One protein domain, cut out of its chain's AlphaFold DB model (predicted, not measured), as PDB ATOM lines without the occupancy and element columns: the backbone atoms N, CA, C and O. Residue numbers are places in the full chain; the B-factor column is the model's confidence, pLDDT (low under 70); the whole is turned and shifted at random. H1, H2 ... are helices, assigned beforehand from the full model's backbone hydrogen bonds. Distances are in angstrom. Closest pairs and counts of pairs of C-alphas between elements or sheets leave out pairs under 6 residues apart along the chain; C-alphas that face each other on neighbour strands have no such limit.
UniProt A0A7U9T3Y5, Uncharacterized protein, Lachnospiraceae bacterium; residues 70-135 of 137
ATOM      1  N   GLN A  70      10.809  17.365  18.148       85.38
ATOM      2  CA  GLN A  70      11.134  18.549  18.951       85.38
ATOM      3  C   GLN A  70      12.226  19.400  18.292       85.38
ATOM      4  O   GLN A  70      12.099  20.623  18.226       85.38
ATOM      5  N   GLN A  71      13.261  18.763  17.733       87.94
ATOM      6  CA  GLN A  71      14.318  19.452  16.988       87.94
ATOM      7  C   GLN A  71      13.774  20.098  15.709       87.94
ATOM      8  O   GLN A  71      14.051  21.269  15.449       87.94
ATOM      9  N   TRP A  72      12.940  19.381  14.953       90.56
ATOM     10  CA  TRP A  72      12.286  19.894  13.748       90.56
ATOM     11  C   TRP A  72      11.334  21.061  14.065       90.56
ATOM     12  O   TRP A  72      11.361  22.097  13.399       90.56
ATOM     13  N   ARG A  73      10.539  20.956  15.137       88.00
ATOM     14  CA  ARG A  73       9.634  22.013  15.627       88.00
ATOM     15  C   ARG A  73      10.400  23.257  16.084       88.00
ATOM     16  O   ARG A  73       9.974  24.380  15.821       88.00
ATOM     17  N   ALA A  74      11.537  23.083  16.753       87.31
ATOM     18  CA  ALA A  74      12.400  24.193  17.149       87.31
ATOM     19  C   ALA A  74      13.062  24.858  15.928       87.31
ATOM     20  O   ALA A  74      13.068  26.085  15.813       87.31
ATOM     21  N   ALA A  75      13.560  24.058  14.982       88.44
ATOM     22  CA  ALA A  75      14.169  24.543  13.748       88.44
ATOM     23  C   ALA A  75      13.165  25.308  12.871       88.44
ATOM     24  O   ALA A  75      13.513  26.358  12.341       88.44
ATOM     25  N   THR A  76      11.916  24.842  12.771       85.38
ATOM     26  CA  THR A  76      10.845  25.512  12.003       85.38
ATOM     27  C   THR A  76      10.387  26.830  12.624       85.38
ATOM     28  O   THR A  76       9.977  27.734  11.898       85.38
ATOM     29  N   LYS A  77      10.472  26.983  13.952       83.31
ATOM     30  CA  LYS A  77      10.253  28.274  14.633       83.31
ATOM     31  C   LYS A  77      11.413  29.259  14.423       83.31
ATOM     32  O   LYS A  77      11.212  30.468  14.518       83.31
ATOM     33  N   SER A  78      12.626  28.762  14.190       80.44
ATOM     34  CA  SER A  78      13.832  29.580  14.065       80.44
ATOM     35  C   SER A  78      13.961  30.189  12.668       80.44
ATOM     36  O   SER A  78      13.872  29.494  11.663       80.44
ATOM     37  N   ASN A  79      14.265  31.487  12.585       73.25
ATOM     38  CA  ASN A  79      14.531  32.152  11.303       73.25
ATOM     39  C   ASN A  79      16.004  32.029  10.842       73.25
ATOM     40  O   ASN A  79      16.447  32.777   9.974       73.25
ATOM     41  N   SER A  80      16.785  31.115  11.430       81.62
ATOM     42  CA  SER A  80      18.188  30.909  11.053       81.62
ATOM     43  C   SER A  80      18.309  30.230   9.688       81.62
ATOM     44  O   SER A  80      17.700  29.188   9.438       81.62
ATOM     45  N   TRP A  81      19.161  30.778   8.819       74.12
ATOM     46  CA  TRP A  81      19.466  30.190   7.512       74.12
ATOM     47  C   TRP A  81      20.041  28.766   7.627       74.12
ATOM     48  O   TRP A  81      19.658  27.886   6.859       74.12
ATOM     49  N   GLN A  82      20.861  28.500   8.650       76.06
ATOM     50  CA  GLN A  82      21.419  27.167   8.920       76.06
ATOM     51  C   GLN A  82      20.325  26.124   9.203       76.06
ATOM     52  O   GLN A  82      20.464  24.961   8.833       76.06
ATOM     53  N   ASN A  83      19.220  26.538   9.830       84.50
ATOM     54  CA  ASN A  83      18.090  25.655  10.111       84.50
ATOM     55  C   ASN A  83      17.240  25.401   8.864       84.50
ATOM     56  O   ASN A  83      16.725  24.299   8.706       84.50
ATOM     57  N   ARG A  84      17.145  26.368   7.944       83.50
ATOM     58  CA  ARG A  84      16.429  26.181   6.672       83.50
ATOM     59  C   ARG A  84      17.069  25.102   5.799       83.50
ATOM     60  O   ARG A  84      16.339  24.288   5.245       83.50
ATOM     61  N   GLY A  85      18.404  25.071   5.724       85.44
ATOM     62  CA  GLY A  85      19.134  24.016   5.009       85.44
ATOM     63  C   GLY A  85      18.835  22.632   5.586       85.44
ATOM     64  O   GLY A  85      18.298  21.777   4.890       85.44
ATOM     65  N   LYS A  86      19.039  22.466   6.900       87.56
ATOM     66  CA  LYS A  86      18.771  21.205   7.616       87.56
ATOM     67  C   LYS A  86      17.328  20.720   7.472       87.56
ATOM     68  O   LYS A  86      17.099  19.527   7.319       87.56
ATOM     69  N   LEU A  87      16.359  21.636   7.532       89.19
ATOM     70  CA  LEU A  87      14.950  21.311   7.317       89.19
ATOM     71  C   LEU A  87      14.705  20.830   5.889       89.19
ATOM     72  O   LEU A  87      14.049  19.815   5.706       89.19
ATOM     73  N   SER A  88      15.249  21.524   4.888       87.06
ATOM     74  CA  SER A  88      15.091  21.128   3.488       87.06
ATOM     75  C   SER A  88      15.707  19.759   3.202       87.06
ATOM     76  O   SER A  88      15.101  18.966   2.485       87.06
ATOM     77  N   ASP A  89      16.891  19.479   3.749       88.44
ATOM     78  CA  ASP A  89      17.554  18.182   3.589       88.44
ATOM     79  C   ASP A  89      16.740  17.071   4.261       88.44
ATOM     80  O   ASP A  89      16.432  16.062   3.630       88.44
ATOM     81  N   PHE A  90      16.268  17.309   5.487       87.94
ATOM     82  CA  PHE A  90      15.398  16.380   6.203       87.94
ATOM     83  C   PHE A  90      14.091  16.092   5.463       87.94
ATOM     84  O   PHE A  90      13.701  14.935   5.342       87.94
ATOM     85  N   GLU A  91      13.406  17.120   4.959       88.25
ATOM     86  CA  GLU A  91      12.147  16.946   4.230       88.25
ATOM     87  C   GLU A  91      12.343  16.190   2.911       88.25
ATOM     88  O   GLU A  91      11.451  15.448   2.499       88.25
ATOM     89  N   ARG A  92      13.509  16.347   2.273       85.88
ATOM     90  CA  ARG A  92      13.885  15.612   1.061       85.88
ATOM     91  C   ARG A  92      14.192  14.145   1.357       85.88
ATOM     92  O   ARG A  92      13.761  13.280   0.603       85.88
ATOM     93  N   GLU A  93      14.935  13.872   2.425       84.81
ATOM     94  CA  GLU A  93      15.352  12.517   2.811       84.81
ATOM     95  C   GLU A  93      14.222  11.721   3.477       84.81
ATOM     96  O   GLU A  93      14.143  10.506   3.322       84.81
ATOM     97  N   ASN A  94      13.319  12.400   4.188       81.75
ATOM     98  CA  ASN A  94      12.281  11.784   5.014       81.75
ATOM     99  C   ASN A  94      10.890  12.387   4.730       81.75
ATOM    100  O   ASN A  94      10.251  12.928   5.642       81.75
ATOM    101  N   PRO A  95      10.370  12.298   3.490       82.44
ATOM    102  CA  PRO A  95       9.145  12.993   3.090       82.44
ATOM    103  C   PRO A  95       7.914  12.564   3.904       82.44
ATOM    104  O   PRO A  95       7.116  13.408   4.315       82.44
ATOM    105  N   THR A  96       7.778  11.269   4.204       84.31
ATOM    106  CA  THR A  96       6.656  10.730   4.993       84.31
ATOM    107  C   THR A  96       6.688  11.230   6.440       84.31
ATOM    108  O   THR A  96       5.672  11.698   6.960       84.31
ATOM    109  N   THR A  97       7.862  11.202   7.079       84.31
ATOM    110  CA  THR A  97       8.059  11.684   8.457       84.31
ATOM    111  C   THR A  97       7.838  13.190   8.546       84.31
ATOM    112  O   THR A  97       7.110  13.665   9.418       84.31
ATOM    113  N   ALA A  98       8.380  13.950   7.592       86.00
ATOM    114  CA  ALA A  98       8.149  15.383   7.487       86.00
ATOM    115  C   ALA A  98       6.661  15.718   7.331       86.00
ATOM    116  O   ALA A  98       6.157  16.630   7.990       86.00
ATOM    117  N   GLN A  99       5.928  14.972   6.503       83.75
ATOM    118  CA  GLN A  99       4.490  15.170   6.343       83.75
ATOM    119  C   GLN A  99       3.726  14.872   7.642       83.75
ATOM    120  O   GLN A  99       2.824  15.629   8.009       83.75
ATOM    121  N   ALA A 100       4.099  13.813   8.363       85.44
ATOM    122  CA  ALA A 100       3.523  13.498   9.667       85.44
ATOM    123  C   ALA A 100       3.790  14.616  10.693       85.44
ATOM    124  O   ALA A 100       2.870  15.039  11.397       85.44
ATOM    125  N   TYR A 101       5.010  15.160  10.733       90.31
ATOM    126  CA  TYR A 101       5.373  16.276  11.614       90.31
ATOM    127  C   TYR A 101       4.609  17.559  11.275       90.31
ATOM    128  O   TYR A 101       4.104  18.223  12.182       90.31
ATOM    129  N   LYS A 102       4.445  17.880   9.985       89.00
ATOM    130  CA  LYS A 102       3.632  19.019   9.529       89.00
ATOM    131  C   LYS A 102       2.178  18.888   9.983       89.00
ATOM    132  O   LYS A 102       1.657  19.817  10.599       89.00
ATOM    133  N   LYS A 103       1.556  17.720   9.778       89.88
ATOM    134  CA  LYS A 103       0.181  17.444  10.238       89.88
ATOM    135  C   LYS A 103       0.043  17.580  11.755       89.88
ATOM    136  O   LYS A 103      -0.911  18.193  12.235       89.88
ATOM    137  N   ARG A 104       1.005  17.052  12.517       89.81
ATOM    138  CA  ARG A 104       1.029  17.189  13.979       89.81
ATOM    139  C   ARG A 104       1.102  18.656  14.403       89.81
ATOM    140  O   ARG A 104       0.312  19.087  15.237       89.81
ATOM    141  N   LEU A 105       1.996  19.435  13.795       90.25
ATOM    142  CA  LEU A 105       2.156  20.855  14.105       90.25
ATOM    143  C   LEU A 105       0.893  21.667  13.777       90.25
ATOM    144  O   LEU A 105       0.536  22.580  14.522       90.25
ATOM    145  N   GLU A 106       0.204  21.355  12.680       88.75
ATOM    146  CA  GLU A 106      -1.081  21.976  12.335       88.75
ATOM    147  C   GLU A 106      -2.165  21.671  13.372       88.75
ATOM    148  O   GLU A 106      -2.857  22.589  13.819       88.75
ATOM    149  N   ALA A 107      -2.275  20.415  13.815       88.94
ATOM    150  CA  ALA A 107      -3.209  20.023  14.865       88.94
ATOM    151  C   ALA A 107      -2.908  20.737  16.197       88.94
ATOM    152  O   ALA A 107      -3.825  21.254  16.836       88.94
ATOM    153  N   GLU A 108      -1.631  20.846  16.582       91.00
ATOM    154  CA  GLU A 108      -1.207  21.606  17.766       91.00
ATOM    155  C   GLU A 108      -1.579  23.091  17.654       91.00
ATOM    156  O   GLU A 108      -2.134  23.665  18.593       91.00
ATOM    157  N   LYS A 109      -1.320  23.725  16.500       90.56
ATOM    158  CA  LYS A 109      -1.688  25.129  16.246       90.56
ATOM    159  C   LYS A 109      -3.196  25.337  16.337       90.56
ATOM    160  O   LYS A 109      -3.632  26.302  16.966       90.56
ATOM    161  N   LYS A 110      -3.979  24.431  15.749       93.38
ATOM    162  CA  LYS A 110      -5.441  24.463  15.804       93.38
ATOM    163  C   LYS A 110      -5.929  24.354  17.247       93.38
ATOM    164  O   LYS A 110      -6.601  25.269  17.717       93.38
ATOM    165  N   LYS A 111      -5.492  23.334  17.988       92.31
ATOM    166  CA  LYS A 111      -5.867  23.132  19.397       92.31
ATOM    167  C   LYS A 111      -5.481  24.329  20.273       92.31
ATOM    168  O   LYS A 111      -6.274  24.800  21.081       92.31
ATOM    169  N   ARG A 112      -4.292  24.899  20.060       93.25
ATOM    170  CA  ARG A 112      -3.857  26.127  20.742       93.25
ATOM    171  C   ARG A 112      -4.781  27.310  20.440       93.25
ATOM    172  O   ARG A 112      -5.126  28.057  21.353       93.25
ATOM    173  N   SER A 113      -5.176  27.488  19.181       94.00
ATOM    174  CA  SER A 113      -6.097  28.557  18.780       94.00
ATOM    175  C   SER A 113      -7.492  28.384  19.388       94.00
ATOM    176  O   SER A 113      -8.063  29.359  19.864       94.00
ATOM    177  N   GLU A 114      -7.992  27.148  19.464       96.06
ATOM    178  CA  GLU A 114      -9.278  26.816  20.086       96.06
ATOM    179  C   GLU A 114      -9.271  27.146  21.581       96.06
ATOM    180  O   GLU A 114     -10.193  27.796  22.071       96.06
ATOM    181  N   ILE A 115      -8.194  26.795  22.292       94.81
ATOM    182  CA  ILE A 115      -8.020  27.140  23.710       94.81
ATOM    183  C   ILE A 115      -7.997  28.662  23.903       94.81
ATOM    184  O   ILE A 115      -8.656  29.185  24.800       94.81
ATOM    185  N   LEU A 116      -7.266  29.397  23.060       94.06
ATOM    186  CA  LEU A 116      -7.194  30.861  23.151       94.06
ATOM    187  C   LEU A 116      -8.528  31.549  22.822       94.06
ATOM    188  O   LEU A 116      -8.793  32.628  23.355       94.06
ATOM    189  N   ALA A 117      -9.369  30.925  21.994       96.62
ATOM    190  CA  ALA A 117     -10.692  31.422  21.630       96.62
ATOM    191  C   ALA A 117     -11.752  31.246  22.736       96.62
ATOM    192  O   ALA A 117     -12.833  31.832  22.637       96.62
ATOM    193  N   ILE A 118     -11.467  30.480  23.801       95.94
ATOM    194  CA  ILE A 118     -12.373  30.335  24.949       95.94
ATOM    195  C   ILE A 118     -12.604  31.714  25.589       95.94
ATOM    196  O   ILE A 118     -11.671  32.372  26.058       95.94
ATOM    197  N   LYS A 119     -13.873  32.144  25.612       95.38
ATOM    198  CA  LYS A 119     -14.293  33.445  26.159       95.38
ATOM    199  C   LYS A 119     -14.200  33.501  27.684       95.38
ATOM    200  O   LYS A 119     -13.815  34.529  28.228       95.38
ATOM    201  N   ASP A 120     -14.560  32.410  28.360       97.19
ATOM    202  CA  ASP A 120     -14.488  32.327  29.818       97.19
ATOM    203  C   ASP A 120     -13.029  32.226  30.281       97.19
ATOM    204  O   ASP A 120     -12.314  31.272  29.970       97.19
ATOM    205  N   THR A 121     -12.583  33.219  31.049       95.38
ATOM    206  CA  THR A 121     -11.189  33.328  31.490       95.38
ATOM    207  C   THR A 121     -10.756  32.162  32.377       95.38
ATOM    208  O   THR A 121      -9.618  31.702  32.271       95.38
ATOM    209  N   ARG A 122     -11.639  31.657  33.247       94.44
ATOM    210  CA  ARG A 122     -11.309  30.579  34.187       94.44
ATOM    211  C   ARG A 122     -11.206  29.244  33.459       94.44
ATOM    212  O   ARG A 122     -10.249  28.505  33.686       94.44
ATOM    213  N   ALA A 123     -12.135  28.968  32.549       94.62
ATOM    214  CA  ALA A 123     -12.108  27.802  31.675       94.62
ATOM    215  C   ALA A 123     -10.897  27.838  30.736       94.62
ATOM    216  O   ALA A 123     -10.225  26.822  30.572       94.62
ATOM    217  N   ARG A 124     -10.553  29.011  30.191       96.31
ATOM    218  CA  ARG A 124      -9.352  29.184  29.368       96.31
ATOM    219  C   ARG A 124      -8.078  28.888  30.149       96.31
ATOM    220  O   ARG A 124      -7.249  28.127  29.671       96.31
ATOM    221  N   HIS A 125      -7.909  29.459  31.343       95.31
ATOM    222  CA  HIS A 125      -6.723  29.190  32.164       95.31
ATOM    223  C   HIS A 125      -6.626  27.719  32.573       95.31
ATOM    224  O   HIS A 125      -5.535  27.155  32.525       95.31
ATOM    225  N   LYS A 126      -7.756  27.078  32.897       95.00
ATOM    226  CA  LYS A 126      -7.803  25.633  33.145       95.00
ATOM    227  C   LYS A 126      -7.351  24.840  31.911       95.00
ATOM    228  O   LYS A 126      -6.466  24.003  32.028       95.00
ATOM    229  N   ALA A 127      -7.880  25.161  30.732       93.44
ATOM    230  CA  ALA A 127      -7.510  24.495  29.486       93.44
ATOM    231  C   ALA A 127      -6.040  24.730  29.093       93.44
ATOM    232  O   ALA A 127      -5.401  23.825  28.567       93.44
ATOM    233  N   ILE A 128      -5.477  25.913  29.368       91.69
ATOM    234  CA  ILE A 128      -4.041  26.178  29.190       91.69
ATOM    235  C   ILE A 128      -3.222  25.285  30.126       91.69
ATOM    236  O   ILE A 128      -2.289  24.636  29.665       91.69
ATOM    237  N   TYR A 129      -3.593  25.208  31.408       91.94
ATOM    238  CA  TYR A 129      -2.901  24.378  32.398       91.94
ATOM    239  C   TYR A 129      -2.938  22.882  32.046       91.94
ATOM    240  O   TYR A 129      -1.941  22.182  32.184       91.94
ATOM    241  N   GLU A 130      -4.061  22.390  31.525       92.50
ATOM    242  CA  GLU A 130      -4.201  20.998  31.072       92.50
ATOM    243  C   GLU A 130      -3.437  20.702  29.768       92.50
ATOM    244  O   GLU A 130      -3.242  19.541  29.423       92.50
ATOM    245  N   ASN A 131      -3.000  21.730  29.032       90.81
ATOM    246  CA  ASN A 131      -2.335  21.600  27.731       90.81
ATOM    247  C   ASN A 131      -1.032  22.414  27.665       90.81
ATOM    248  O   ASN A 131      -0.708  22.980  26.616       90.81
ATOM    249  N   MET A 132      -0.293  22.503  28.777       87.56
ATOM    250  CA  MET A 132       0.897  23.359  28.907       87.56
ATOM    251  C   MET A 132       1.942  23.117  27.810       87.56
ATOM    252  O   MET A 132       2.487  24.079  27.275       87.56
ATOM    253  N   GLU A 133       2.119  21.869  27.379       84.19
ATOM    254  CA  GLU A 133       3.006  21.463  26.275       84.19
ATOM    255  C   GLU A 133       2.763  22.229  24.952       84.19
ATOM    256  O   GLU A 133       3.685  22.473  24.170       84.19
ATOM    257  N   LEU A 134       1.526  22.678  24.694       85.25
ATOM    258  CA  LEU A 134       1.176  23.463  23.502       85.25
ATOM    259  C   LEU A 134       1.616  24.928  23.608       85.25
ATOM    260  O   LEU A 134       1.708  25.627  22.591       85.25
ATOM    261  N   PHE A 135       1.849  25.406  24.828       83.62
ATOM    262  CA  PHE A 135       2.179  26.791  25.157       83.62
ATOM    263  C   PHE A 135       3.633  26.980  25.599       83.62
ATOM    264  O   PHE A 135       4.085  28.125  25.680       83.62
TER     265      PHE A 135
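Overview. This is residues 70 to 135 of the 137 residues of an uncharacterized protein of Lachnospiraceae bacterium (UniProt A0A7U9T3Y5). One long helix, H3, makes the long axis of a loose, open frame; at its first end H2 turns off at a corner, with H1 folded back into the angle between H2 and H3, and at its other end the shorter H4 folds back as the second arm of a helical hairpin. The two ends of the frame are separate, with H4 apart from both H1 and H2. The printed part has 66 residues, with four named helices in the order H1, H2, H3, H4 and no named strand; the class is all helix. The whole is loose, with a radius of gyration of the C-alphas of 15.1 A, and elongated, spanning 44 by 24 by 15 A.

Arrangement. The longest helix is H3, residues 95 to 117. H4, residues 121 to 130, touches H3, and H3 touches H4 with residues 115 to 116 alone; the closest C-alphas are those of Ile 115 and Arg 124, 6.2 A apart. H3 and H4 form a hairpin, running opposite ways at a shallow tilt of 29 degrees. Toward the other end, H2, residues 81 to 93, and H3 only just touch, with 3 pairs of C-alphas within 8 A, and they touch only at the corner by their link. The closest C-alphas there are those of Glu 91 and Ala 98, 5.4 A apart, and the two helices run opposite ways at a steep tilt of 59 degrees. H1, residues 70 to 77, touches H2 at residues 83 to 87 alone, with the C-alphas of Ala 75 and Asn 83 the closest at 5.5 A; they run opposite ways at a steep tilt of 56 degrees. H1 and H3 are close but not clearly touching, their closest C-alphas, those of Arg 73 and Leu 105, being 7.7 A apart. In H1, H2, H3 and H4 every O i to N i+4 pair is within hydrogen-bond range.

Along the chain. H3 measures 32.8 A from C-alpha 95 at (9.145, 12.993, 3.090) to C-alpha 117 at (-10.692, 31.422, 21.630). H2 measures 18.7 A, H4 14.2 A and H1 10.7 A from first to last C-alpha. H1 begins at C-alpha 70, at (11.134, 18.549, 18.951), and H4 ends at C-alpha 130, at (-4.201, 20.998, 31.072).

Size, cuts and confidence. The two C-alphas farthest apart are those of Glu 93 and Arg 122, 45.0 A. The three links are tight. Residues 77 to 82 stand free, as do residues 92 to 97, of which 95 to 97 belong to H3. The printed part has no cut; its mean pLDDT is 88.6, and no printed residue is under 70.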